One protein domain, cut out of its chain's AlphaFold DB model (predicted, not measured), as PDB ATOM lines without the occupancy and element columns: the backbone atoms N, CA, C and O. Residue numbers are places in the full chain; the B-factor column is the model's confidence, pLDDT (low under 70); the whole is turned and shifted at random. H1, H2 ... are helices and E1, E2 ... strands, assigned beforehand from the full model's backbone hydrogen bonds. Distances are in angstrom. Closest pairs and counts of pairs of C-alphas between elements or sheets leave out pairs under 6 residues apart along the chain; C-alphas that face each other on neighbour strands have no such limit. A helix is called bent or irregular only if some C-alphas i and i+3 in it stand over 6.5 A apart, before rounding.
ATOM      1  N   GLN A   2      34.272 -25.639  12.829       48.31
ATOM      2  CA  GLN A   2      33.478 -26.777  13.319       48.31
ATOM      3  C   GLN A   2      31.982 -26.485  13.094       48.31
ATOM      4  O   GLN A   2      31.577 -25.325  13.052       48.31
ATOM      5  N   GLY A   3      31.143 -27.516  12.936       55.34
ATOM      6  CA  GLY A   3      29.718 -27.349  12.594       55.34
ATOM      7  C   GLY A   3      28.881 -26.527  13.592       55.34
ATOM      8  O   GLY A   3      27.804 -26.054  13.239       55.34
ATOM      9  N   SER A   4      29.389 -26.298  14.807       57.50
ATOM     10  CA  SER A   4      28.778 -25.468  15.854       57.50
ATOM     11  C   SER A   4      28.794 -23.958  15.563       57.50
ATOM     12  O   SER A   4      28.129 -23.197  16.262       57.50
ATOM     13  N   GLU A   5      29.509 -23.505  14.529       77.50
ATOM     14  CA  GLU A   5      29.655 -22.077  14.196       77.50
ATOM     15  C   GLU A   5      28.606 -21.571  13.182       77.50
ATOM     16  O   GLU A   5      28.464 -20.362  12.978       77.50
ATOM     17  N   PHE A   6      27.818 -22.460  12.558       86.31
ATOM     18  CA  PHE A   6      26.803 -22.062  11.568       86.31
ATOM     19  C   PHE A   6      25.675 -21.178  12.122       86.31
ATOM     20  O   PHE A   6      25.314 -20.217  11.439       86.31
ATOM     21  N   PRO A   7      25.131 -21.423  13.331       88.00
ATOM     22  CA  PRO A   7      24.167 -20.518  13.957       88.00
ATOM     23  C   PRO A   7      24.634 -19.064  13.976       88.00
ATOM     24  O   PRO A   7      23.895 -18.153  13.611       88.00
ATOM     25  N   GLU A   8      25.890 -18.849  14.349       90.19
ATOM     26  CA  GLU A   8      26.477 -17.520  14.475       90.19
ATOM     27  C   GLU A   8      26.684 -16.862  13.112       90.19
ATOM     28  O   GLU A   8      26.251 -15.727  12.909       90.19
ATOM     29  N   LEU A   9      27.218 -17.609  12.140       91.69
ATOM     30  CA  LEU A   9      27.331 -17.169  10.747       91.69
ATOM     31  C   LEU A   9      25.999 -16.656  10.181       91.69
ATOM     32  O   LEU A   9      25.957 -15.632   9.492       91.69
ATOM     33  N   ILE A  10      24.911 -17.377  10.465       93.94
ATOM     34  CA  ILE A  10      23.571 -17.044   9.984       93.94
ATOM     35  C   ILE A  10      23.021 -15.838  10.740       93.94
ATOM     36  O   ILE A  10      22.522 -14.918  10.098       93.94
ATOM     37  N   LEU A  11      23.154 -15.778  12.070       94.88
ATOM     38  CA  LEU A  11      22.740 -14.615  12.864       94.88
ATOM     39  C   LEU A  11      23.434 -13.331  12.397       94.88
ATOM     40  O   LEU A  11      22.794 -12.286  12.278       94.88
ATOM     41  N   HIS A  12      24.719 -13.399  12.055       94.75
ATOM     42  CA  HIS A  12      25.435 -12.253  11.506       94.75
ATOM     43  C   HIS A  12      24.976 -11.862  10.094       94.75
ATOM     44  O   HIS A  12      25.212 -10.721   9.689       94.75
ATOM     45  N   ALA A  13      24.260 -12.716   9.359       93.88
ATOM     46  CA  ALA A  13      23.637 -12.340   8.089       93.88
ATOM     47  C   ALA A  13      22.392 -11.444   8.273       93.88
ATOM     48  O   ALA A  13      22.050 -10.683   7.367       93.88
ATOM     49  N   PHE A  14      21.749 -11.456   9.449       95.69
ATOM     50  CA  PHE A  14      20.588 -10.604   9.733       95.69
ATOM     51  C   PHE A  14      20.968  -9.116   9.720       95.69
ATOM     52  O   PHE A  14      22.079  -8.713  10.097       95.69
ATOM     53  N   SER A  15      20.034  -8.256   9.308       94.38
ATOM     54  CA  SER A  15      20.206  -6.819   9.507       94.38
ATOM     55  C   SER A  15      20.067  -6.459  10.992       94.38
ATOM     56  O   SER A  15      19.528  -7.222  11.793       94.38
ATOM     57  N   LEU A  16      20.540  -5.268  11.372       94.81
ATOM     58  CA  LEU A  16      20.353  -4.758  12.734       94.81
ATOM     59  C   LEU A  16      18.867  -4.735  13.128       94.81
ATOM     60  O   LEU A  16      18.520  -5.076  14.257       94.81
ATOM     61  N   ASP A  17      18.003  -4.349  12.192       95.88
ATOM     62  CA  ASP A  17      16.568  -4.246  12.431       95.88
ATOM     63  C   ASP A  17      15.916  -5.622  12.555       95.88
ATOM     64  O   ASP A  17      15.061  -5.800  13.425       95.88
ATOM     65  N   ASP A  18      16.360  -6.609  11.769       95.94
ATOM     66  CA  ASP A  18      15.876  -7.986  11.901       95.94
ATOM     67  C   ASP A  18      16.283  -8.579  13.260       95.94
ATOM     68  O   ASP A  18      15.444  -9.154  13.948       95.94
ATOM     69  N   LEU A  19      17.525  -8.365  13.714       96.69
ATOM     70  CA  LEU A  19      17.971  -8.810  15.044       96.69
ATOM     71  C   LEU A  19      17.156  -8.151  16.165       96.69
ATOM     72  O   LEU A  19      16.692  -8.817  17.088       96.69
ATOM     73  N   LYS A  20      16.911  -6.837  16.074       96.81
ATOM     74  CA  LYS A  20      16.044  -6.129  17.031       96.81
ATOM     75  C   LYS A  20      14.594  -6.608  16.962       96.81
ATOM     76  O   LYS A  20      13.888  -6.568  17.969       96.81
ATOM     77  N   LYS A  21      14.120  -7.031  15.789       96.50
ATOM     78  CA  LYS A  21      12.797  -7.635  15.621       96.50
ATOM     79  C   LYS A  21      12.719  -8.984  16.333       96.50
ATOM     80  O   LYS A  21      11.780  -9.160  17.100       96.50
ATOM     81  N   LEU A  22      13.722  -9.850  16.188       96.12
ATOM     82  CA  LEU A  22      13.799 -11.115  16.927       96.12
ATOM     83  C   LEU A  22      13.762 -10.881  18.442       96.12
ATOM     84  O   LEU A  22      12.957 -11.491  19.139       96.12
ATOM     85  N   CYS A  23      14.539  -9.917  18.948       96.69
ATOM     86  CA  CYS A  23      14.489  -9.562  20.368       96.69
ATOM     87  C   CYS A  23      13.078  -9.158  20.832       96.69
ATOM     88  O   CYS A  23      12.678  -9.505  21.941       96.69
ATOM     89  N   ARG A  24      12.314  -8.434  20.000       96.69
ATOM     90  CA  ARG A  24      10.916  -8.068  20.302       96.69
ATOM     91  C   ARG A  24       9.989  -9.273  20.293       96.69
ATOM     92  O   ARG A  24       9.199  -9.414  21.217       96.69
ATOM     93  N   GLU A  25      10.082 -10.109  19.265       96.06
ATOM     94  CA  GLU A  25       9.234 -11.295  19.091       96.06
ATOM     95  C   GLU A  25       9.402 -12.293  20.249       96.06
ATOM     96  O   GLU A  25       8.432 -12.931  20.645       96.06
ATOM     97  N   HIS A  26      10.593 -12.344  20.852       95.38
ATOM     98  CA  HIS A  26      10.908 -13.191  22.007       95.38
ATOM     99  C   HIS A  26      10.868 -12.451  23.358       95.38
ATOM    100  O   HIS A  26      11.364 -12.955  24.360       95.38
ATOM    101  N   ASN A  27      10.272 -11.253  23.421       96.31
ATOM    102  CA  ASN A  27      10.102 -10.471  24.657       96.31
ATOM    103  C   ASN A  27      11.405 -10.177  25.436       96.31
ATOM    104  O   ASN A  27      11.376  -9.947  26.650       96.31
ATOM    105  N   LEU A  28      12.550 -10.132  24.751       96.81
ATOM    106  CA  LEU A  28      13.832  -9.794  25.362       96.81
ATOM    107  C   LEU A  28      13.866  -8.304  25.735       96.81
ATOM    108  O   LEU A  28      13.272  -7.464  25.061       96.81
ATOM    109  N   LYS A  29      14.577  -7.939  26.805       96.50
ATOM    110  CA  LYS A  29      14.682  -6.548  27.295       96.50
ATOM    111  C   LYS A  29      16.129  -6.053  27.252       96.50
ATOM    112  O   LYS A  29      17.062  -6.841  27.247       96.50
ATOM    113  N   GLY A  30      16.322  -4.732  27.214       95.31
ATOM    114  CA  GLY A  30      17.656  -4.110  27.301       95.31
ATOM    115  C   GLY A  30      18.487  -4.100  26.008       95.31
ATOM    116  O   GLY A  30      19.607  -3.597  26.016       95.31
ATOM    117  N   TYR A  31      17.937  -4.580  24.890       96.56
ATOM    118  CA  TYR A  31      18.655  -4.726  23.616       96.56
ATOM    119  C   TYR A  31      18.716  -3.446  22.758       96.56
ATOM    120  O   TYR A  31      19.422  -3.402  21.754       96.56
ATOM    121  N   SER A  32      17.969  -2.389  23.103       94.44
ATOM    122  CA  SER A  32      17.808  -1.198  22.247       94.44
ATOM    123  C   SER A  32      19.123  -0.459  21.969       94.44
ATOM    124  O   SER A  32      19.308   0.060  20.863       94.44
ATOM    125  N   ARG A  33      20.032  -0.458  22.954       94.94
ATOM    126  CA  ARG A  33      21.362   0.169  22.896       94.94
ATOM    127  C   ARG A  33      22.408  -0.650  22.140       94.94
ATOM    128  O   ARG A  33      23.440  -0.097  21.778       94.94
ATOM    129  N   PHE A  34      22.156  -1.939  21.922       96.00
ATOM    130  CA  PHE A  34      23.133  -2.829  21.312       96.00
ATOM    131  C   PHE A  34      23.257  -2.579  19.810       96.00
ATOM    132  O   PHE A  34      22.271  -2.395  19.083       96.00
ATOM    133  N   LYS A  35      24.506  -2.578  19.349       93.31
ATOM    134  CA  LYS A  35      24.884  -2.631  17.940       93.31
ATOM    135  C   LYS A  35      24.777  -4.073  17.440       93.31
ATOM    136  O   LYS A  35      24.662  -5.014  18.216       93.31
ATOM    137  N   LYS A  36      24.860  -4.255  16.119       90.75
ATOM    138  CA  LYS A  36      24.752  -5.573  15.471       90.75
ATOM    139  C   LYS A  36      25.703  -6.614  16.084       90.75
ATOM    140  O   LYS A  36      25.244  -7.682  16.469       90.75
ATOM    141  N   ALA A  37      26.977  -6.258  16.251       89.50
ATOM    142  CA  ALA A  37      27.992  -7.130  16.849       89.50
ATOM    143  C   ALA A  37      27.696  -7.525  18.311       89.50
ATOM    144  O   ALA A  37      28.151  -8.565  18.763       89.50
ATOM    145  N   GLU A  38      26.918  -6.726  19.046       93.88
ATOM    146  CA  GLU A  38      26.538  -7.002  20.439       93.88
ATOM    147  C   GLU A  38      25.219  -7.789  20.533       93.88
ATOM    148  O   GLU A  38      24.985  -8.509  21.500       93.88
ATOM    149  N   LEU A  39      24.344  -7.676  19.528       95.25
ATOM    150  CA  LEU A  39      23.046  -8.354  19.513       95.25
ATOM    151  C   LEU A  39      23.154  -9.855  19.271       95.25
ATOM    152  O   LEU A  39      22.374 -10.607  19.846       95.25
ATOM    153  N   VAL A  40      24.095 -10.292  18.434       94.31
ATOM    154  CA  VAL A  40      24.297 -11.721  18.157       94.31
ATOM    155  C   VAL A  40      24.680 -12.501  19.421       94.31
ATOM    156  O   VAL A  40      23.949 -13.435  19.759       94.31
ATOM    157  N   PRO A  41      25.730 -12.124  20.183       93.75
ATOM    158  CA  PRO A  41      26.038 -12.815  21.430       93.75
ATOM    159  C   PRO A  41      24.905 -12.673  22.451       93.75
ATOM    160  O   PRO A  41      24.580 -13.649  23.118       93.75
ATOM    161  N   PHE A  42      24.241 -11.511  22.524       95.44
ATOM    162  CA  PHE A  42      23.091 -11.323  23.411       95.44
ATOM    163  C   PHE A  42      21.946 -12.302  23.118       95.44
ATOM    164  O   PHE A  42      21.399 -12.886  24.051       95.44
ATOM    165  N   LEU A  43      21.591 -12.509  21.846       95.25
ATOM    166  CA  LEU A  43      20.565 -13.475  21.442       95.25
ATOM    167  C   LEU A  43      20.976 -14.902  21.804       95.25
ATOM    168  O   LEU A  43      20.175 -15.615  22.402       95.25
ATOM    169  N   LYS A  44      22.229 -15.285  21.528       93.69
ATOM    170  CA  LYS A  44      22.758 -16.615  21.878       93.69
ATOM    171  C   LYS A  44      22.703 -16.898  23.381       93.69
ATOM    172  O   LYS A  44      22.469 -18.031  23.766       93.69
ATOM    173  N   THR A  45      22.928 -15.890  24.225       94.50
ATOM    174  CA  THR A  45      22.871 -16.057  25.689       94.50
ATOM    175  C   THR A  45      21.465 -15.939  26.268       94.50
ATOM    176  O   THR A  45      21.247 -16.357  27.400       94.50
ATOM    177  N   SER A  46      20.537 -15.305  25.547       95.62
ATOM    178  CA  SER A  46      19.197 -14.993  26.070       95.62
ATOM    179  C   SER A  46      18.126 -15.990  25.642       95.62
ATOM    180  O   SER A  46      17.062 -16.007  26.254       95.62
ATOM    181  N   LEU A  47      18.375 -16.761  24.585       94.81
ATOM    182  CA  LEU A  47      17.444 -17.746  24.044       94.81
ATOM    183  C   LEU A  47      17.916 -19.159  24.376       94.81
ATOM    184  O   LEU A  47      19.121 -19.413  24.430       94.81
ATOM    185  N   ALA A  48      16.965 -20.074  24.562       94.19
ATOM    186  CA  ALA A  48      17.282 -21.494  24.631       94.19
ATOM    187  C   ALA A  48      17.771 -22.008  23.265       94.19
ATOM    188  O   ALA A  48      17.461 -21.428  22.217       94.19
ATOM    189  N   GLU A  49      18.526 -23.106  23.266       91.25
ATOM    190  CA  GLU A  49      19.083 -23.693  22.043       91.25
ATOM    191  C   GLU A  49      17.971 -24.062  21.049       91.25
ATOM    192  O   GLU A  49      18.044 -23.696  19.877       91.25
ATOM    193  N   GLU A  50      16.869 -24.640  21.533       92.25
ATOM    194  CA  GLU A  50      15.721 -25.035  20.713       92.25
ATOM    195  C   GLU A  50      14.998 -23.829  20.088       92.25
ATOM    196  O   GLU A  50      14.498 -23.889  18.959       92.25
ATOM    197  N   GLU A  51      14.937 -22.703  20.806       93.19
ATOM    198  CA  GLU A  51      14.373 -21.462  20.267       93.19
ATOM    199  C   GLU A  51      15.254 -20.910  19.151       93.19
ATOM    200  O   GLU A  51      14.749 -20.479  18.110       93.19
ATOM    201  N   LEU A  52      16.571 -20.946  19.354       92.62
ATOM    202  CA  LEU A  52      17.528 -20.471  18.374       92.62
ATOM    203  C   LEU A  52      17.498 -21.330  17.104       92.62
ATOM    204  O   LEU A  52      17.438 -20.786  16.003       92.62
ATOM    205  N   GLU A  53      17.452 -22.655  17.235       91.62
ATOM    206  CA  GLU A  53      17.288 -23.576  16.104       91.62
ATOM    207  C   GLU A  53      16.009 -23.289  15.306       91.62
ATOM    208  O   GLU A  53      16.016 -23.253  14.066       91.62
ATOM    209  N   LYS A  54      14.902 -23.006  15.998       92.25
ATOM    210  CA  LYS A  54      13.639 -22.635  15.353       92.25
ATOM    211  C   LYS A  54      13.754 -21.315  14.584       92.25
ATOM    212  O   LYS A  54      13.259 -21.223  13.460       92.25
ATOM    213  N   ILE A  55      14.435 -20.316  15.147       93.69
ATOM    214  CA  ILE A  55      14.699 -19.045  14.456       93.69
ATOM    215  C   ILE A  55      15.538 -19.278  13.197       93.69
ATOM    216  O   ILE A  55      15.245 -18.736  12.130       93.69
ATOM    217  N   LEU A  56      16.589 -20.089  13.300       91.62
ATOM    218  CA  LEU A  56      17.516 -20.341  12.198       91.62
ATOM    219  C   LEU A  56      16.864 -21.131  11.060       91.62
ATOM    220  O   LEU A  56      17.077 -20.807   9.891       91.62
ATOM    221  N   SER A  57      16.033 -22.120  11.388       90.00
ATOM    222  CA  SER A  57      15.340 -22.939  10.389       90.00
ATOM    223  C   SER A  57      14.307 -22.156   9.574       90.00
ATOM    224  O   SER A  57      14.153 -22.427   8.387       90.00
ATOM    225  N   ILE A  58      13.631 -21.164  10.168       90.38
ATOM    226  CA  ILE A  58      12.586 -20.388   9.485       90.38
ATOM    227  C   ILE A  58      13.122 -19.028   9.030       90.38
ATOM    228  O   ILE A  58      13.260 -18.773   7.831       90.38
ATOM    229  N   GLN A  59      13.420 -18.130   9.972       94.00
ATOM    230  CA  GLN A  59      13.881 -16.780   9.648       94.00
ATOM    231  C   GLN A  59      15.296 -16.793   9.057       94.00
ATOM    232  O   GLN A  59      15.568 -16.039   8.121       94.00
ATOM    233  N   GLY A  60      16.186 -17.660   9.553       92.94
ATOM    234  CA  GLY A  60      17.546 -17.792   9.021       92.94
ATOM    235  C   GLY A  60      17.536 -18.192   7.547       92.94
ATOM    236  O   GLY A  60      18.167 -17.530   6.722       92.94
ATOM    237  N   GLN A  61      16.720 -19.183   7.181       90.75
ATOM    238  CA  GLN A  61      16.548 -19.602   5.789       90.75
ATOM    239  C   GLN A  61      16.065 -18.455   4.883       90.75
ATOM    240  O   GLN A  61      16.580 -18.282   3.778       90.75
ATOM    241  N   GLN A  62      15.122 -17.629   5.351       92.62
ATOM    242  CA  GLN A  62      14.630 -16.470   4.595       92.62
ATOM    243  C   GLN A  62      15.713 -15.406   4.378       92.62
ATOM    244  O   GLN A  62      15.797 -14.815   3.300       92.62
ATOM    245  N   VAL A  63      16.542 -15.144   5.393       94.00
ATOM    246  CA  VAL A  63      17.659 -14.192   5.292       94.00
ATOM    247  C   VAL A  63      18.701 -14.688   4.295       94.00
ATOM    248  O   VAL A  63      19.159 -13.914   3.449       94.00
ATOM    249  N   LEU A  64      19.040 -15.975   4.332       93.31
ATOM    250  CA  LEU A  64      19.975 -16.564   3.377       93.31
ATOM    251  C   LEU A  64      19.408 -16.567   1.956       93.31
ATOM    252  O   LEU A  64      20.131 -16.234   1.022       93.31
ATOM    253  N   GLU A  65      18.116 -16.854   1.774       92.12
ATOM    254  CA  GLU A  65      17.478 -16.783   0.454       92.12
ATOM    255  C   GLU A  65      17.544 -15.365  -0.129       92.12
ATOM    256  O   GLU A  65      17.980 -15.202  -1.267       92.12
ATOM    257  N   LYS A  66      17.256 -14.329   0.670       93.38
ATOM    258  CA  LYS A  66      17.435 -12.925   0.251       93.38
ATOM    259  C   LYS A  66      18.892 -12.589  -0.070       93.38
ATOM    260  O   LYS A  66      19.165 -11.835  -1.002       93.38
ATOM    261  N   THR A  67      19.826 -13.136   0.704       94.31
ATOM    262  CA  THR A  67      21.267 -12.942   0.494       94.31
ATOM    263  C   THR A  67      21.709 -13.568  -0.830       94.31
ATOM    264  O   THR A  67      22.452 -12.949  -1.590       94.31
ATOM    265  N   VAL A  68      21.203 -14.758  -1.154       93.38
ATOM    266  CA  VAL A  68      21.415 -15.410  -2.450       93.38
ATOM    267  C   VAL A  68      20.788 -14.606  -3.585       93.38
ATOM    268  O   VAL A  68      21.452 -14.367  -4.588       93.38
ATOM    269  N   ASP A  69      19.548 -14.141  -3.438       93.31
ATOM    270  CA  ASP A  69      18.871 -13.368  -4.485       93.31
ATOM    271  C   ASP A  69      19.622 -12.067  -4.805       93.31
ATOM    272  O   ASP A  69      19.804 -11.717  -5.973       93.31
ATOM    273  N   LEU A  70      20.139 -11.385  -3.779       94.69
ATOM    274  CA  LEU A  70      20.979 -10.205  -3.964       94.69
ATOM    275  C   LEU A  70      22.325 -10.558  -4.612       94.69
ATOM    276  O   LEU A  70      22.785  -9.845  -5.502       94.69
ATOM    277  N   ALA A  71      22.944 -11.674  -4.225       94.88
ATOM    278  CA  ALA A  71      24.162 -12.156  -4.867       94.88
ATOM    279  C   ALA A  71      23.949 -12.436  -6.367       94.88
ATOM    280  O   ALA A  71      24.767 -12.018  -7.185       94.88
ATOM    281  N   VAL A  72      22.825 -13.054  -6.745       90.88
ATOM    282  CA  VAL A  72      22.429 -13.265  -8.149       90.88
ATOM    283  C   VAL A  72      22.232 -11.932  -8.864       90.88
ATOM    284  O   VAL A  72      22.726 -11.753  -9.979       90.88
ATOM    285  N   ALA A  73      21.548 -10.971  -8.242       91.19
ATOM    286  CA  ALA A  73      21.327  -9.655  -8.833       91.19
ATOM    287  C   ALA A  73      22.646  -8.903  -9.089       91.19
ATOM    288  O   ALA A  73      22.818  -8.329 -10.165       91.19
ATOM    289  N   ILE A  74      23.600  -8.953  -8.152       92.12
ATOM    290  CA  ILE A  74      24.942  -8.370  -8.320       92.12
ATOM    291  C   ILE A  74      25.704  -9.087  -9.438       92.12
ATOM    292  O   ILE A  74      26.248  -8.437 -10.331       92.12
ATOM    293  N   ALA A  75      25.722 -10.419  -9.409       87.00
ATOM    294  CA  ALA A  75      26.466 -11.251 -10.350       87.00
ATOM    295  C   ALA A  75      25.952 -11.128 -11.798       87.00
ATOM    296  O   ALA A  75      26.733 -11.170 -12.744       87.00
ATOM    297  N   THR A  76      24.644 -10.925 -11.974       83.38
ATOM    298  CA  THR A  76      23.992 -10.755 -13.289       83.38
ATOM    299  C   THR A  76      23.841  -9.290 -13.715       83.38
ATOM    300  O   THR A  76      23.230  -9.008 -14.743       83.38
ATOM    301  N   GLY A  77      24.373  -8.340 -12.937       84.75
ATOM    302  CA  GLY A  77      24.320  -6.908 -13.252       84.75
ATOM    303  C   GLY A  77      22.939  -6.255 -13.112       84.75
ATOM    304  O   GLY A  77      22.760  -5.120 -13.553       84.75
ATOM    305  N   LYS A  78      21.968  -6.944 -12.499       85.12
ATOM    306  CA  LYS A  78      20.623  -6.420 -12.203       85.12
ATOM    307  C   LYS A  78      20.606  -5.503 -10.974       85.12
ATOM    308  O   LYS A  78      19.702  -4.684 -10.844       85.12
ATOM    309  N   GLU A  79      21.593  -5.620 -10.086       91.56
ATOM    310  CA  GLU A  79      21.770  -4.708  -8.952       91.56
ATOM    311  C   GLU A  79      22.444  -3.394  -9.385       91.56
ATOM    312  O   GLU A  79      23.393  -3.365 -10.171       91.56
ATOM    313  N   ILE A  80      21.948  -2.274  -8.854       84.00
ATOM    314  CA  ILE A  80      22.385  -0.922  -9.218       84.00
ATOM    315  C   ILE A  80      23.385  -0.378  -8.193       84.00
ATOM    316  O   ILE A  80      24.319   0.341  -8.559       84.00
ATOM    317  N   ARG A  81      23.188  -0.694  -6.908       87.75
ATOM    318  CA  ARG A  81      23.950  -0.116  -5.790       87.75
ATOM    319  C   ARG A  81      25.357  -0.675  -5.673       87.75
ATOM    320  O   ARG A  81      26.229   0.015  -5.151       87.75
ATOM    321  N   GLU A  82      25.565  -1.896  -6.145       90.81
ATOM    322  CA  GLU A  82      26.834  -2.607  -6.093       90.81
ATOM    323  C   GLU A  82      27.017  -3.448  -7.352       90.81
ATOM    324  O   GLU A  82      26.078  -4.072  -7.839       90.81
ATOM    325  N   LYS A  83      28.241  -3.451  -7.887       91.19
ATOM    326  CA  LYS A  83      28.599  -4.204  -9.089       91.19
ATOM    327  C   LYS A  83      29.868  -5.001  -8.858       91.19
ATOM    328  O   LYS A  83      30.848  -4.447  -8.353       91.19
ATOM    329  N   LEU A  84      29.868  -6.255  -9.303       91.81
ATOM    330  CA  LEU A  84      31.095  -7.022  -9.490       91.81
ATOM    331  C   LEU A  84      31.923  -6.351 -10.595       91.81
ATOM    332  O   LEU A  84      31.413  -6.055 -11.676       91.81
ATOM    333  N   ARG A  85      33.182  -6.040 -10.294       90.38
ATOM    334  CA  ARG A  85      34.103  -5.350 -11.203       90.38
ATOM    335  C   ARG A  85      35.079  -6.298 -11.859       90.38
ATOM    336  O   ARG A  85      35.341  -6.149 -13.048       90.38
ATOM    337  N   GLU A  86      35.635  -7.202 -11.072       88.56
ATOM    338  CA  GLU A  86      36.783  -7.994 -11.477       88.56
ATOM    339  C   GLU A  86      36.794  -9.305 -10.702       88.56
ATOM    340  O   GLU A  86      36.462  -9.334  -9.514       88.56
ATOM    341  N   ILE A  87      37.174 -10.376 -11.396       90.12
ATOM    342  CA  ILE A  87      37.597 -11.631 -10.790       90.12
ATOM    343  C   ILE A  87      39.049 -11.868 -11.203       90.12
ATOM    344  O   ILE A  87      39.382 -11.847 -12.388       90.12
ATOM    345  N   THR A  88      39.905 -12.103 -10.218       90.88
ATOM    346  CA  THR A  88      41.277 -12.578 -10.408       90.88
ATOM    347  C   THR A  88      41.387 -13.977  -9.831       90.88
ATOM    348  O   THR A  88      40.810 -14.255  -8.783       90.88
ATOM    349  N   ASP A  89      42.133 -14.847 -10.496       88.31
ATOM    350  CA  ASP A  89      42.423 -16.195 -10.025       88.31
ATOM    351  C   ASP A  89      43.938 -16.390 -10.007       88.31
ATOM    352  O   ASP A  89      44.591 -16.341 -11.053       88.31
ATOM    353  N   THR A  90      44.492 -16.539  -8.807       86.06
ATOM    354  CA  THR A  90      45.931 -16.703  -8.589       86.06
ATOM    355  C   THR A  90      46.142 -17.916  -7.695       86.06
ATOM    356  O   THR A  90      45.814 -17.876  -6.511       86.06
ATOM    357  N   ASP A  91      46.685 -18.998  -8.252       81.75
ATOM    358  CA  ASP A  91      47.002 -20.237  -7.528       81.75
ATOM    359  C   ASP A  91      45.813 -20.812  -6.723       81.75
ATOM    360  O   ASP A  91      45.941 -21.202  -5.554       81.75
ATOM    361  N   GLY A  92      44.624 -20.817  -7.339       81.25
ATOM    362  CA  GLY A  92      43.384 -21.312  -6.729       81.25
ATOM    363  C   GLY A  92      42.774 -20.367  -5.690       81.25
ATOM    364  O   GLY A  92      41.766 -20.702  -5.068       81.25
ATOM    365  N   LEU A  93      43.370 -19.191  -5.471       89.75
ATOM    366  CA  LEU A  93      42.773 -18.104  -4.704       89.75
ATOM    367  C   LEU A  93      42.021 -17.175  -5.658       89.75
ATOM    368  O   LEU A  93      42.619 -16.352  -6.356       89.75
ATOM    369  N   ILE A  94      40.695 -17.260  -5.629       93.44
ATOM    370  CA  ILE A  94      39.834 -16.330  -6.347       93.44
ATOM    371  C   ILE A  94      39.711 -15.050  -5.524       93.44
ATOM    372  O   ILE A  94      39.326 -15.082  -4.357       93.44
ATOM    373  N   THR A  95      39.989 -13.913  -6.149       95.56
ATOM    374  CA  THR A  95      39.736 -12.576  -5.612       95.56
ATOM    375  C   THR A  95      38.653 -11.902  -6.441       95.56
ATOM    376  O   THR A  95      38.770 -11.810  -7.659       95.56
ATOM    377  N   LEU A  96      37.599 -11.435  -5.786       95.88
ATOM    378  CA  LEU A  96      36.474 -10.731  -6.381       95.88
ATOM    379  C   LEU A  96      36.448  -9.300  -5.855       95.88
ATOM    380  O   LEU A  96      36.341  -9.092  -4.643       95.88
ATOM    381  N   ASP A  97      36.484  -8.331  -6.762       95.69
ATOM    382  CA  ASP A  97      36.375  -6.918  -6.420       95.69
ATOM    383  C   ASP A  97      34.998  -6.376  -6.782       95.69
ATOM    384  O   ASP A  97      34.498  -6.523  -7.899       95.69
ATOM    385  N   PHE A  98      34.396  -5.685  -5.825       95.25
ATOM    386  CA  PHE A  98      33.081  -5.080  -5.921       95.25
ATOM    387  C   PHE A  98      33.196  -3.571  -5.765       95.25
ATOM    388  O   PHE A  98      34.002  -3.055  -4.985       95.25
ATOM    389  N   LYS A  99      32.359  -2.839  -6.498       92.38
ATOM    390  CA  LYS A  99      32.264  -1.384  -6.397       92.38
ATOM    391  C   LYS A  99      30.822  -0.966  -6.174       92.38
ATOM    392  O   LYS A  99      29.975  -1.172  -7.045       92.38
ATOM    393  N   GLY A 100      30.588  -0.333  -5.031       90.56
ATOM    394  CA  GLY A 100      29.384   0.438  -4.764       90.56
ATOM    395  C   GLY A 100      29.526   1.898  -5.189       90.56
ATOM    396  O   GLY A 100      30.477   2.282  -5.877       90.56
ATOM    397  N   LEU A 101      28.582   2.736  -4.758       84.00
ATOM    398  CA  LEU A 101      28.595   4.173  -5.067       84.00
ATOM    399  C   LEU A 101      29.785   4.903  -4.427       84.00
ATOM    400  O   LEU A 101      30.395   5.757  -5.065       84.00
ATOM    401  N   GLN A 102      30.111   4.562  -3.177       90.25
ATOM    402  CA  GLN A 102      31.135   5.249  -2.372       90.25
ATOM    403  C   GLN A 102      32.113   4.288  -1.683       90.25
ATOM    404  O   GLN A 102      32.922   4.711  -0.864       90.25
ATOM    405  N   TRP A 103      32.043   2.994  -1.989       89.06
ATOM    406  CA  TRP A 103      32.880   1.982  -1.356       89.06
ATOM    407  C   TRP A 103      33.341   0.937  -2.364       89.06
ATOM    408  O   TRP A 103      32.708   0.711  -3.399       89.06
ATOM    409  N   THR A 104      34.435   0.275  -2.022       93.94
ATOM    410  CA  THR A 104      34.916  -0.933  -2.685       93.94
ATOM    411  C   THR A 104      34.974  -2.051  -1.667       93.94
ATOM    412  O   THR A 104      35.254  -1.813  -0.491       93.94
ATOM    413  N   GLN A 105      34.680  -3.264  -2.110       96.38
ATOM    414  CA  GLN A 105      34.789  -4.447  -1.275       96.38
ATOM    415  C   GLN A 105      35.558  -5.510  -2.027       96.38
ATOM    416  O   GLN A 105      35.384  -5.661  -3.231       96.38
ATOM    417  N   THR A 106      36.383  -6.245  -1.300       97.50
ATOM    418  CA  THR A 106      37.158  -7.344  -1.853       97.50
ATOM    419  C   THR A 106      36.776  -8.602  -1.104       97.50
ATOM    420  O   THR A 106      36.684  -8.609   0.128       97.50
ATOM    421  N   THR A 107      36.520  -9.661  -1.858       97.81
ATOM    422  CA  THR A 107      36.298 -11.002  -1.328       97.81
ATOM    423  C   THR A 107      37.351 -11.921  -1.885       97.81
ATOM    424  O   THR A 107      37.528 -11.979  -3.093       97.81
ATOM    425  N   THR A 108      38.035 -12.654  -1.024       97.12
ATOM    426  CA  THR A 108      38.876 -13.766  -1.434       97.12
ATOM    427  C   THR A 108      38.218 -15.069  -1.025       97.12
ATOM    428  O   THR A 108      37.615 -15.160   0.047       97.12
ATOM    429  N   ILE A 109      38.304 -16.067  -1.890       95.44
ATOM    430  CA  ILE A 109      37.812 -17.411  -1.630       95.44
ATOM    431  C   ILE A 109      38.775 -18.420  -2.246       95.44
ATOM    432  O   ILE A 109      39.275 -18.223  -3.352       95.44
ATOM    433  N   LYS A 110      39.066 -19.482  -1.507       93.25
ATOM    434  CA  LYS A 110      39.938 -20.571  -1.938       93.25
ATOM    435  C   LYS A 110      39.257 -21.899  -1.664       93.25
ATOM    436  O   LYS A 110      38.467 -21.993  -0.720       93.25
ATOM    437  N   ASP A 111      39.586 -22.902  -2.470       86.06
ATOM    438  CA  ASP A 111      39.154 -24.274  -2.224       86.06
ATOM    439  C   ASP A 111      39.401 -24.688  -0.763       86.06
ATOM    440  O   ASP A 111      40.433 -24.322  -0.184       86.06
ATOM    441  N   PRO A 112      38.445 -25.406  -0.146       83.88
ATOM    442  CA  PRO A 112      38.620 -25.929   1.202       83.88
ATOM    443  C   PRO A 112      39.814 -26.888   1.243       83.88
ATOM    444  O   PRO A 112      40.033 -27.660   0.306       83.88
ATOM    445  N   SER A 113      40.576 -26.855   2.337       83.12
ATOM    446  CA  SER A 113      41.594 -27.879   2.580       83.12
ATOM    447  C   SER A 113      40.927 -29.179   3.035       83.12
ATOM    448  O   SER A 113      39.746 -29.202   3.394       83.12
ATOM    449  N   GLU A 114      41.670 -30.283   3.041       79.38
ATOM    450  CA  GLU A 114      41.162 -31.546   3.579       79.38
ATOM    451  C   GLU A 114      40.701 -31.360   5.039       79.38
ATOM    452  O   GLU A 114      41.466 -30.908   5.891       79.38
ATOM    453  N   GLY A 115      39.428 -31.666   5.313       78.38
ATOM    454  CA  GLY A 115      38.792 -31.477   6.623       78.38
ATOM    455  C   GLY A 115      38.039 -30.152   6.813       78.38
ATOM    456  O   GLY A 115      37.289 -30.027   7.784       78.38
ATOM    457  N   ASP A 116      38.164 -29.187   5.897       82.69
ATOM    458  CA  ASP A 116      37.378 -27.953   5.946       82.69
ATOM    459  C   ASP A 116      35.951 -28.174   5.422       82.69
ATOM    460  O   ASP A 116      35.731 -28.679   4.321       82.69
ATOM    461  N   VAL A 117      34.956 -27.739   6.201       83.62
ATOM    462  CA  VAL A 117      33.537 -27.807   5.804       83.62
ATOM    463  C   VAL A 117      33.153 -26.679   4.839       83.62
ATOM    464  O   VAL A 117      32.217 -26.808   4.053       83.62
ATOM    465  N   LEU A 118      33.868 -25.553   4.899       88.88
ATOM    466  CA  LEU A 118      33.639 -24.368   4.078       88.88
ATOM    467  C   LEU A 118      34.930 -23.955   3.369       88.88
ATOM    468  O   LEU A 118      36.008 -24.152   3.929       88.88
ATOM    469  N   PRO A 119      34.837 -23.335   2.180       90.06
ATOM    470  CA  PRO A 119      35.999 -22.741   1.539       90.06
ATOM    471  C   PRO A 119      36.593 -21.651   2.435       90.06
ATOM    472  O   PRO A 119      35.869 -20.931   3.133       90.06
ATOM    473  N   LEU A 120      37.917 -21.495   2.385       91.31
ATOM    474  CA  LEU A 120      38.579 -20.400   3.082       91.31
ATOM    475  C   LEU A 120      38.161 -19.092   2.414       91.31
ATOM    476  O   LEU A 120      38.574 -18.812   1.289       91.31
ATOM    477  N   TRP A 121      37.362 -18.287   3.111       94.19
ATOM    478  CA  TRP A 121      36.863 -17.016   2.601       94.19
ATOM    479  C   TRP A 121      37.247 -15.854   3.518       94.19
ATOM    480  O   TRP A 121      37.269 -15.972   4.743       94.19
ATOM    481  N   LYS A 122      37.536 -14.702   2.912       96.19
ATOM    482  CA  LYS A 122      37.643 -13.413   3.601       96.19
ATOM    483  C   LYS A 122      36.919 -12.370   2.778       96.19
ATOM    484  O   LYS A 122      37.059 -12.335   1.563       96.19
ATOM    485  N   CYS A 123      36.165 -11.496   3.424       97.12
ATOM    486  CA  CYS A 123      35.485 -10.407   2.738       97.12
ATOM    487  C   CYS A 123      35.569  -9.134   3.577       97.12
ATOM    488  O   CYS A 123      35.455  -9.175   4.802       97.12
ATOM    489  N   THR A 124      35.783  -7.998   2.917       97.00
ATOM    490  CA  THR A 124      35.874  -6.689   3.578       97.00
ATOM    491  C   THR A 124      34.510  -6.038   3.816       97.00
ATOM    492  O   THR A 124      34.451  -4.904   4.288       97.00
ATOM    493  N   CYS A 125      33.405  -6.705   3.466       95.06
ATOM    494  CA  CYS A 125      32.068  -6.199   3.742       95.06
ATOM    495  C   CYS A 125      31.757  -6.272   5.240       95.06
ATOM    496  O   CYS A 125      32.250  -7.141   5.959       95.06
ATOM    497  N   ARG A 126      30.877  -5.383   5.707       92.69
ATOM    498  CA  ARG A 126      30.513  -5.306   7.126       92.69
ATOM    499  C   ARG A 126      29.966  -6.629   7.672       92.69
ATOM    500  O   ARG A 126      30.334  -7.027   8.765       92.69
ATOM    501  N   THR A 127      29.117  -7.317   6.909       93.62
ATOM    502  CA  THR A 127      28.540  -8.604   7.331       93.62
ATOM    503  C   THR A 127      29.617  -9.661   7.562       93.62
ATOM    504  O   THR A 127      29.559 -10.354   8.570       93.62
ATOM    505  N   ALA A 128      30.616  -9.758   6.682       93.56
ATOM    506  CA  ALA A 128      31.705 -10.718   6.835       93.56
ATOM    507  C   ALA A 128      32.712 -10.310   7.916       93.56
ATOM    508  O   ALA A 128      33.219 -11.172   8.623       93.56
ATOM    509  N   GLN A 129      32.970  -9.009   8.086       91.62
ATOM    510  CA  GLN A 129      33.780  -8.495   9.198       91.62
ATOM    511  C   GLN A 129      33.148  -8.791  10.560       91.62
ATOM    512  O   GLN A 129      33.864  -9.050  11.520       91.62
ATOM    513  N   ASP A 130      31.815  -8.794  10.621       89.88
ATOM    514  CA  ASP A 130      31.063  -9.223  11.795       89.88
ATOM    515  C   ASP A 130      31.027 -10.764  11.929       89.88
ATOM    516  O   ASP A 130      30.457 -11.255  12.888       89.88
ATOM    517  N   GLY A 131      31.610 -11.539  11.004       89.94
ATOM    518  CA  GLY A 131      31.647 -13.007  11.059       89.94
ATOM    519  C   GLY A 131      30.466 -13.716  10.391       89.94
ATOM    520  O   GLY A 131      30.250 -14.894  10.644       89.94
ATOM    521  N   GLY A 132      29.683 -13.027   9.555       92.62
ATOM    522  CA  GLY A 132      28.502 -13.580   8.886       92.62
ATOM    523  C   GLY A 132      28.697 -13.984   7.429       92.62
ATOM    524  O   GLY A 132      29.590 -13.492   6.734       92.62
ATOM    525  N   ILE A 133      27.780 -14.817   6.925       93.62
ATOM    526  CA  ILE A 133      27.682 -15.094   5.484       93.62
ATOM    527  C   ILE A 133      27.085 -13.883   4.768       93.62
ATOM    528  O   ILE A 133      26.011 -13.391   5.109       93.62
ATOM    529  N   CYS A 134      27.796 -13.403   3.752       95.50
ATOM    530  CA  CYS A 134      27.402 -12.251   2.950       95.50
ATOM    531  C   CYS A 134      27.066 -12.644   1.508       95.50
ATOM    532  O   CYS A 134      27.318 -13.762   1.061       95.50
ATOM    533  N   THR A 135      26.531 -11.694   0.746       96.19
ATOM    534  CA  THR A 135      26.246 -11.866  -0.686       96.19
ATOM    535  C   THR A 135      27.513 -12.215  -1.465       96.19
ATOM    536  O   THR A 135      27.497 -13.103  -2.314       96.19
ATOM    537  N   HIS A 136      28.641 -11.581  -1.133       97.00
ATOM    538  CA  HIS A 136      29.919 -11.796  -1.811       97.00
ATOM    539  C   HIS A 136      30.489 -13.193  -1.591       97.00
ATOM    540  O   HIS A 136      31.143 -13.714  -2.490       97.00
ATOM    541  N   PHE A 137      30.201 -13.826  -0.447       96.50
ATOM    542  CA  PHE A 137      30.537 -15.232  -0.221       96.50
ATOM    543  C   PHE A 137      29.865 -16.122  -1.267       96.50
ATOM    544  O   PHE A 137      30.539 -16.945  -1.875       96.50
ATOM    545  N   TYR A 138      28.570 -15.925  -1.539       95.75
ATOM    546  CA  TYR A 138      27.863 -16.730  -2.537       95.75
ATOM    547  C   TYR A 138      28.395 -16.505  -3.952       95.75
ATOM    548  O   TYR A 138      28.554 -17.472  -4.691       95.75
ATOM    549  N   ILE A 139      28.730 -15.260  -4.309       95.62
ATOM    550  CA  ILE A 139      29.370 -14.944  -5.600       95.62
ATOM    551  C   ILE A 139      30.760 -15.600  -5.681       95.62
ATOM    552  O   ILE A 139      31.142 -16.137  -6.721       95.62
ATOM    553  N   GLY A 140      31.505 -15.619  -4.576       95.44
ATOM    554  CA  GLY A 140      32.767 -16.345  -4.477       95.44
ATOM    555  C   GLY A 140      32.589 -17.855  -4.648       95.44
ATOM    556  O   GLY A 140      33.279 -18.457  -5.462       95.44
ATOM    557  N   ALA A 141      31.633 -18.457  -3.943       93.69
ATOM    558  CA  ALA A 141      31.342 -19.889  -3.975       93.69
ATOM    559  C   ALA A 141      30.956 -20.372  -5.381       93.69
ATOM    560  O   ALA A 141      31.481 -21.378  -5.857       93.69
ATOM    561  N   ILE A 142      30.086 -19.636  -6.083       91.94
ATOM    562  CA  ILE A 142      29.749 -19.959  -7.477       91.94
ATOM    563  C   ILE A 142      30.947 -19.750  -8.408       91.94
ATOM    564  O   ILE A 142      31.141 -20.537  -9.331       91.94
ATOM    565  N   SER A 143      31.782 -18.735  -8.163       92.62
ATOM    566  CA  SER A 143      33.002 -18.533  -8.952       92.62
ATOM    567  C   SER A 143      33.962 -19.705  -8.764       92.62
ATOM    568  O   SER A 143      34.470 -20.239  -9.742       92.62
ATOM    569  N   LEU A 144      34.133 -20.183  -7.534       90.94
ATOM    570  CA  LEU A 144      34.939 -21.361  -7.223       90.94
ATOM    571  C   LEU A 144      34.410 -22.612  -7.932       90.94
ATOM    572  O   LEU A 144      35.173 -23.335  -8.571       90.94
ATOM    573  N   HIS A 145      33.091 -22.809  -7.927       89.75
ATOM    574  CA  HIS A 145      32.445 -23.878  -8.685       89.75
ATOM    575  C   HIS A 145      32.711 -23.790 -10.192       89.75
ATOM    576  O   HIS A 145      33.082 -24.781 -10.816       89.75
ATOM    577  N   GLN A 146      32.549 -22.613 -10.793       86.81
ATOM    578  CA  GLN A 146      32.674 -22.441 -12.243       86.81
ATOM    579  C   GLN A 146      34.123 -22.427 -12.749       86.81
ATOM    580  O   GLN A 146      34.363 -22.751 -13.917       86.81
ATOM    581  N   LEU A 147      35.075 -22.013 -11.910       85.69
ATOM    582  CA  LEU A 147      36.482 -21.873 -12.285       85.69
ATOM    583  C   LEU A 147      37.308 -23.108 -11.929       85.69
ATOM    584  O   LEU A 147      38.073 -23.571 -12.771       85.69
ATOM    585  N   HIS A 148      37.087 -23.680 -10.743       86.00
ATOM    586  CA  HIS A 148      37.859 -24.817 -10.220       86.00
ATOM    587  C   HIS A 148      37.045 -26.112 -10.112       86.00
ATOM    588  O   HIS A 148      37.577 -27.153  -9.742       86.00
ATOM    589  N   GLY A 149      35.753 -26.095 -10.458       86.06
ATOM    590  CA  GLY A 149      34.904 -27.290 -10.400       86.06
ATOM    591  C   GLY A 149      34.493 -27.696  -8.982       86.06
ATOM    592  O   GLY A 149      33.986 -28.805  -8.787       86.06
ATOM    593  N   TRP A 150      34.690 -26.823  -7.989       87.38
ATOM    594  CA  TRP A 150      34.295 -27.084  -6.608       87.38
ATOM    595  C   TRP A 150      32.795 -27.366  -6.492       87.38
ATOM    596  O   TRP A 150      31.974 -26.733  -7.149       87.38
ATOM    597  N   ARG A 151      32.393 -28.336  -5.672       85.94
ATOM    598  CA  ARG A 151      30.997 -28.793  -5.632       85.94
ATOM    599  C   ARG A 151      30.178 -27.929  -4.678       85.94
ATOM    600  O   ARG A 151      30.270 -28.125  -3.479       85.94
ATOM    601  N   LEU A 152      29.291 -27.068  -5.182       84.12
ATOM    602  CA  LEU A 152      28.369 -26.291  -4.328       84.12
ATOM    603  C   LEU A 152      27.525 -27.169  -3.398       84.12
ATOM    604  O   LEU A 152      27.249 -26.780  -2.269       84.12
ATOM    605  N   ALA A 153      27.176 -28.377  -3.844       82.75
ATOM    606  CA  ALA A 153      26.491 -29.377  -3.033       82.75
ATOM    607  C   ALA A 153      27.284 -29.844  -1.794       82.75
ATOM    608  O   ALA A 153      26.712 -30.520  -0.946       82.75
ATOM    609  N   SER A 154      28.579 -29.511  -1.672       84.75
ATOM    610  CA  SER A 154      29.359 -29.757  -0.453       84.75
ATOM    611  C   SER A 154      29.140 -28.692   0.624       84.75
ATOM    612  O   SER A 154      29.595 -28.883   1.748       84.75
ATOM    613  N   LEU A 155      28.475 -27.574   0.310       87.25
ATOM    614  CA  LEU A 155      28.058 -26.622   1.333       87.25
ATOM    615  C   LEU A 155      27.029 -27.271   2.268       87.25
ATOM    616  O   LEU A 155      26.124 -27.965   1.796       87.25
ATOM    617  N   PRO A 156      27.097 -26.998   3.583       88.69
ATOM    618  CA  PRO A 156      26.051 -27.393   4.514       88.69
ATOM    619  C   PRO A 156      24.673 -26.936   4.028       88.69
ATOM    620  O   PRO A 156      24.498 -25.778   3.644       88.69
ATOM    621  N   GLN A 157      23.674 -27.818   4.102       85.75
ATOM    622  CA  GLN A 157      22.321 -27.553   3.591       85.75
ATOM    623  C   GLN A 157      21.675 -26.307   4.217       85.75
ATOM    624  O   GLN A 157      20.895 -25.612   3.568       85.75
ATOM    625  N   ILE A 158      22.032 -25.992   5.467       86.56
ATOM    626  CA  ILE A 158      21.561 -24.785   6.149       86.56
ATOM    627  C   ILE A 158      22.065 -23.497   5.476       86.56
ATOM    628  O   ILE A 158      21.392 -22.478   5.543       86.56
ATOM    629  N   LEU A 159      23.213 -23.544   4.791       87.38
ATOM    630  CA  LEU A 159      23.828 -22.410   4.092       87.38
ATOM    631  C   LEU A 159      23.517 -22.399   2.591       87.38
ATOM    632  O   LEU A 159      23.602 -21.345   1.955       87.38
ATOM    633  N   TRP A 160      23.162 -23.550   2.018       83.69
ATOM    634  CA  TRP A 160      22.886 -23.709   0.595       83.69
ATOM    635  C   TRP A 160      21.662 -24.587   0.346       83.69
ATOM    636  O   TRP A 160      21.665 -25.794   0.583       83.69
ATOM    637  N   LEU A 161      20.609 -23.986  -0.206       71.69
ATOM    638  CA  LEU A 161      19.451 -24.728  -0.691       71.69
ATOM    639  C   LEU A 161      19.718 -25.135  -2.139       71.69
ATOM    640  O   LEU A 161      19.907 -24.266  -2.985       71.69
ATOM    641  N   SER A 162      19.672 -26.432  -2.447       67.62
ATOM    642  CA  SER A 162      19.934 -26.986  -3.790       67.62
ATOM    643  C   SER A 162      19.135 -26.313  -4.919       67.62
ATOM    644  O   SER A 162      19.609 -26.207  -6.048       67.62
ATOM    645  N   LYS A 163      17.951 -25.755  -4.617       74.38
ATOM    646  CA  LYS A 163      17.152 -24.947  -5.559       74.38
ATOM    647  C   LYS A 163      17.872 -23.690  -6.084       74.38
ATOM    648  O   LYS A 163      17.463 -23.149  -7.109       74.38
ATOM    649  N   ASN A 164      18.922 -23.224  -5.408       78.44
ATOM    650  CA  ASN A 164      19.627 -21.983  -5.727       78.44
ATOM    651  C   ASN A 164      20.669 -22.134  -6.843       78.44
ATOM    652  O   ASN A 164      21.009 -21.128  -7.459       78.44
ATOM    653  N   GLU A 165      21.128 -23.349  -7.166       74.50
ATOM    654  CA  GLU A 165      22.086 -23.569  -8.267       74.50
ATOM    655  C   GLU A 165      21.552 -23.019  -9.591       74.50
ATOM    656  O   GLU A 165      22.252 -22.309 -10.311       74.50
ATOM    657  N   LYS A 166      20.260 -23.241  -9.858       81.25
ATOM    658  CA  LYS A 166      19.584 -22.709 -11.048       81.25
ATOM    659  C   LYS A 166      19.574 -21.182 -11.089       81.25
ATOM    660  O   LYS A 166      19.644 -20.622 -12.176       81.25
ATOM    661  N   LYS A 167      19.509 -20.505  -9.934       84.88
ATOM    662  CA  LYS A 167      19.497 -19.033  -9.873       84.88
ATOM    663  C   LYS A 167      20.828 -18.431 -10.337       84.88
ATOM    664  O   LYS A 167      20.848 -17.308 -10.825       84.88
ATOM    665  N   PHE A 168      21.922 -19.180 -10.208       79.50
ATOM    666  CA  PHE A 168      23.258 -18.756 -10.621       79.50
ATOM    667  C   PHE A 168      23.707 -19.319 -11.973       79.50
ATOM    668  O   PHE A 168      24.813 -19.007 -12.408       79.50
ATOM    669  N   ALA A 169      22.874 -20.105 -12.661       81.12
ATOM    670  CA  ALA A 169      23.222 -20.670 -13.966       81.12
ATOM    671  C   ALA A 169      23.550 -19.587 -15.015       81.12
ATOM    672  O   ALA A 169      24.404 -19.791 -15.876       81.12
ATOM    673  N   ASP A 170      22.917 -18.416 -14.897       77.81
ATOM    674  CA  ASP A 170      23.128 -17.277 -15.795       77.81
ATOM    675  C   ASP A 170      24.422 -16.504 -15.500       77.81
ATOM    676  O   ASP A 170      24.893 -15.732 -16.337       77.81
ATOM    677  N   PHE A 171      25.015 -16.678 -14.315       84.69
ATOM    678  CA  PHE A 171      26.278 -16.032 -13.987       84.69
ATOM    679  C   PHE A 171      27.424 -16.725 -14.726       84.69
ATOM    680  O   PHE A 171      27.549 -17.942 -14.681       84.69
ATOM    681  N   GLN A 172      28.276 -15.950 -15.393       80.88
ATOM    682  CA  GLN A 172      29.424 -16.459 -16.141       80.88
ATOM    683  C   GLN A 172      30.707 -15.890 -15.539       80.88
ATOM    684  O   GLN A 172      31.227 -14.894 -16.034       80.88
ATOM    685  N   ALA A 173      31.241 -16.509 -14.479       78.06
ATOM    686  CA  ALA A 173      32.436 -16.024 -13.776       78.06
ATOM    687  C   ALA A 173      33.616 -15.783 -14.734       78.06
ATOM    688  O   ALA A 173      34.319 -14.780 -14.631       78.06
ATOM    689  N   LYS A 174      33.775 -16.647 -15.747       72.38
ATOM    690  CA  LYS A 174      34.798 -16.509 -16.798       72.38
ATOM    691  C   LYS A 174      34.694 -15.203 -17.592       72.38
ATOM    692  O   LYS A 174      35.717 -14.701 -18.040       72.38
ATOM    693  N   ALA A 175      33.499 -14.626 -17.732       70.69
ATOM    694  CA  ALA A 175      33.301 -13.335 -18.398       70.69
ATOM    695  C   ALA A 175      33.823 -12.141 -17.576       70.69
ATOM    696  O   ALA A 175      33.975 -11.046 -18.120       70.69
ATOM    697  N   PHE A 176      34.098 -12.356 -16.284       73.12
ATOM    698  CA  PHE A 176      34.659 -11.374 -15.353       73.12
ATOM    699  C   PHE A 176      36.139 -11.623 -15.036       73.12
ATOM    700  O   PHE A 176      36.749 -10.798 -14.350       73.12
ATOM    701  N   ILE A 177      36.724 -12.731 -15.512       70.50
ATOM    702  CA  ILE A 177      38.146 -13.007 -15.307       70.50
ATOM    703  C   ILE A 177      38.964 -11.976 -16.064       70.50
ATOM    704  O   ILE A 177      38.911 -11.892 -17.293       70.50
ATOM    705  N   ARG A 178      39.814 -11.260 -15.334       63.31
ATOM    706  CA  ARG A 178      40.916 -10.542 -15.952       63.31
ATOM    707  C   ARG A 178      42.119 -11.467 -15.993       63.31
ATOM    708  O   ARG A 178      42.668 -11.825 -14.957       63.31
ATOM    709  N   ALA A 179      42.540 -11.852 -17.195       51.19
ATOM    710  CA  ALA A 179      43.782 -12.594 -17.356       51.19
ATOM    711  C   ALA A 179      44.925 -11.770 -16.747       51.19
ATOM    712  O   ALA A 179      45.117 -10.606 -17.125       51.19
ATOM    713  N   SER A 180      45.663 -12.368 -15.813       42.81
ATOM    714  CA  SER A 180      46.819 -11.809 -15.107       42.81
ATOM    715  C   SER A 180      47.915 -11.405 -16.108       42.81
ATOM    716  O   SER A 180      48.888 -12.118 -16.320       42.81
ATOM    717  N   GLY A 181      47.727 -10.284 -16.816       41.16
ATOM    718  CA  GLY A 181      48.653  -9.786 -17.837       41.16
ATOM    719  C   GLY A 181      48.061  -9.027 -19.034       41.16
ATOM    720  O   GLY A 181      48.815  -8.296 -19.694       41.16
ATOM    721  N   THR A 182      46.754  -9.106 -19.316       37.09
ATOM    722  CA  THR A 182      46.132  -8.386 -20.450       37.09
ATOM    723  C   THR A 182      44.762  -7.806 -20.094       37.09
ATOM    724  O   THR A 182      43.888  -8.486 -19.566       37.09
ATOM    725  N   ARG A 183      44.571  -6.507 -20.381       40.06
ATOM    726  CA  ARG A 183      43.245  -5.873 -20.383       40.06
ATOM    727  C   ARG A 183      42.374  -6.627 -21.383       40.06
ATOM    728  O   ARG A 183      42.665  -6.595 -22.572       40.06
TER     729      ARG A 183
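What this domain is: This is residues 2 to 183 of the 348 residues of the protein "SWIM-type domain-containing protein" of Lokiarchaeota archaeon (strain CR_4) (UniProt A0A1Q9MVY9). The domain has two lobes: a twisted antiparallel sheet of four strands with H6 slantwise over one face, and a cluster of three helices, H1, H2 and H3. The long helix H4 runs from the one to the other, packing on H1 partway along and reaching the edge strand E1 with its residues 70 to 75; H7 packs on H4, and H8 is over E1. The printed part has 182 residues, with eight named helices and four named strands in the order H1 H2 H3 H4 E1 E2 E3 E4 H5 H6 H7 H8, and its class is mixed, helices and strands. The sheet's order is E1 E2 E3 E4, all antiparallel. The whole is compact, with a radius of gyration of the C-alphas of 17.0 A, yet only just elongated, spanning 57 by 38 by 26 A.

How they stand to each other: The sheet holds E1, residues 82 to 90, E2, residues 93 to 100, E3, residues 104 to 110, and E4, residues 120 to 123. It is a meander, each strand the antiparallel neighbour of the one before, and twisted, with C-alphas up to 4.5 A off its best plane. E1 and E2 form a hairpin, with N 85 and O 97 at 2.8 A. E2 and E3 form a hairpin, with N 96 and O 107 at 2.7 A. E3 and E4 form a hairpin, with N 108 and O 122 at 2.8 A. H6, residues 135 to 148, is on the sheet at a height of 8.3 A, over E2 and E3. It runs slantwise to the strands, at 38 degrees to E2 on the local plane; the C-alphas of Ile 109 and Gly 140 are the closest of E3 and H6, 5.9 A apart. H8, residues 173 to 176, is on the same face, over E1, and touches residues 142 to 147 of H6, closest at the C-alphas of Ser 143 and Ala 173, 5.5 A. H4, residues 49 to 75, has a kink of 35 degrees near residue 56. H4 and H6 on one face of the sheet make two layers, one of helices and one of strands. Residues 67 to 75 of H4 touch H6 at a steep tilt of 66 degrees, closest at the C-alphas of Ala 71 and Thr 135, 4.7 A. H7, residues 162 to 168, touches residues 68 to 72 of H4 at a shallow tilt of 22 degrees, closest at the C-alphas of Val 72 and Phe 168, 6.1 A. H1, residues 3 to 13, touches H4 at a steep tilt of 60 degrees, closest at the C-alphas of Ile 10 and Gly 60, 6.1 A. H3, residues 36 to 46, touches H1, closest at the C-alphas of Leu 11 and Val 40, 6.2 A. H2, residues 16 to 25, touches H3 at a shallow tilt of 24 degrees, closest at the C-alphas of Leu 16 and Lys 36, 5.2 A. H5, residues 126 to 129, only grazes the sheet and only just touches H1, with 3 pairs of C-alphas within 8 A, the closest those of Ala 13 and Thr 127 at 6.2 A. H1, H2, H3 and H7 are not on the sheet. Each O i to N i+4 pair is within hydrogen-bond range in H2 and H6; the counts are 5 of 7 in H1, 6 of 7 in H3, 22 of 23 in H4 and 1 of 3 in H7, where 3 of 4 O i to N i+3 pairs are within range, while H5 and H8 are too short for an i+4 pair.

Where its parts are: H4 is the longest helix, 35.5 A from C-alpha 49 at (19.083, -23.693, 22.043) to C-alpha 75 at (26.466, -11.251, -10.350). E1 measures 23.9 A, E2 22.9 A, E3 20.3 A and H6 19.8 A. H1 begins with C-alpha 3 at (29.718, -27.349, 12.594), and H8 ends with C-alpha 176 at (34.659, -11.374, -15.353). H1 is irregular, with C-alphas 4 and 7 lying 7.0 A apart.

The domain as a whole: The two C-alphas farthest apart are those of Asn 27 and Thr 182, 57.8 A. The printed part has no cut. The link from H6 to H7, residues 149 to 161, is long. The mean pLDDT of the printed part is 88.1; residues 2 to 4, 162 and 178 to 183 are under 70.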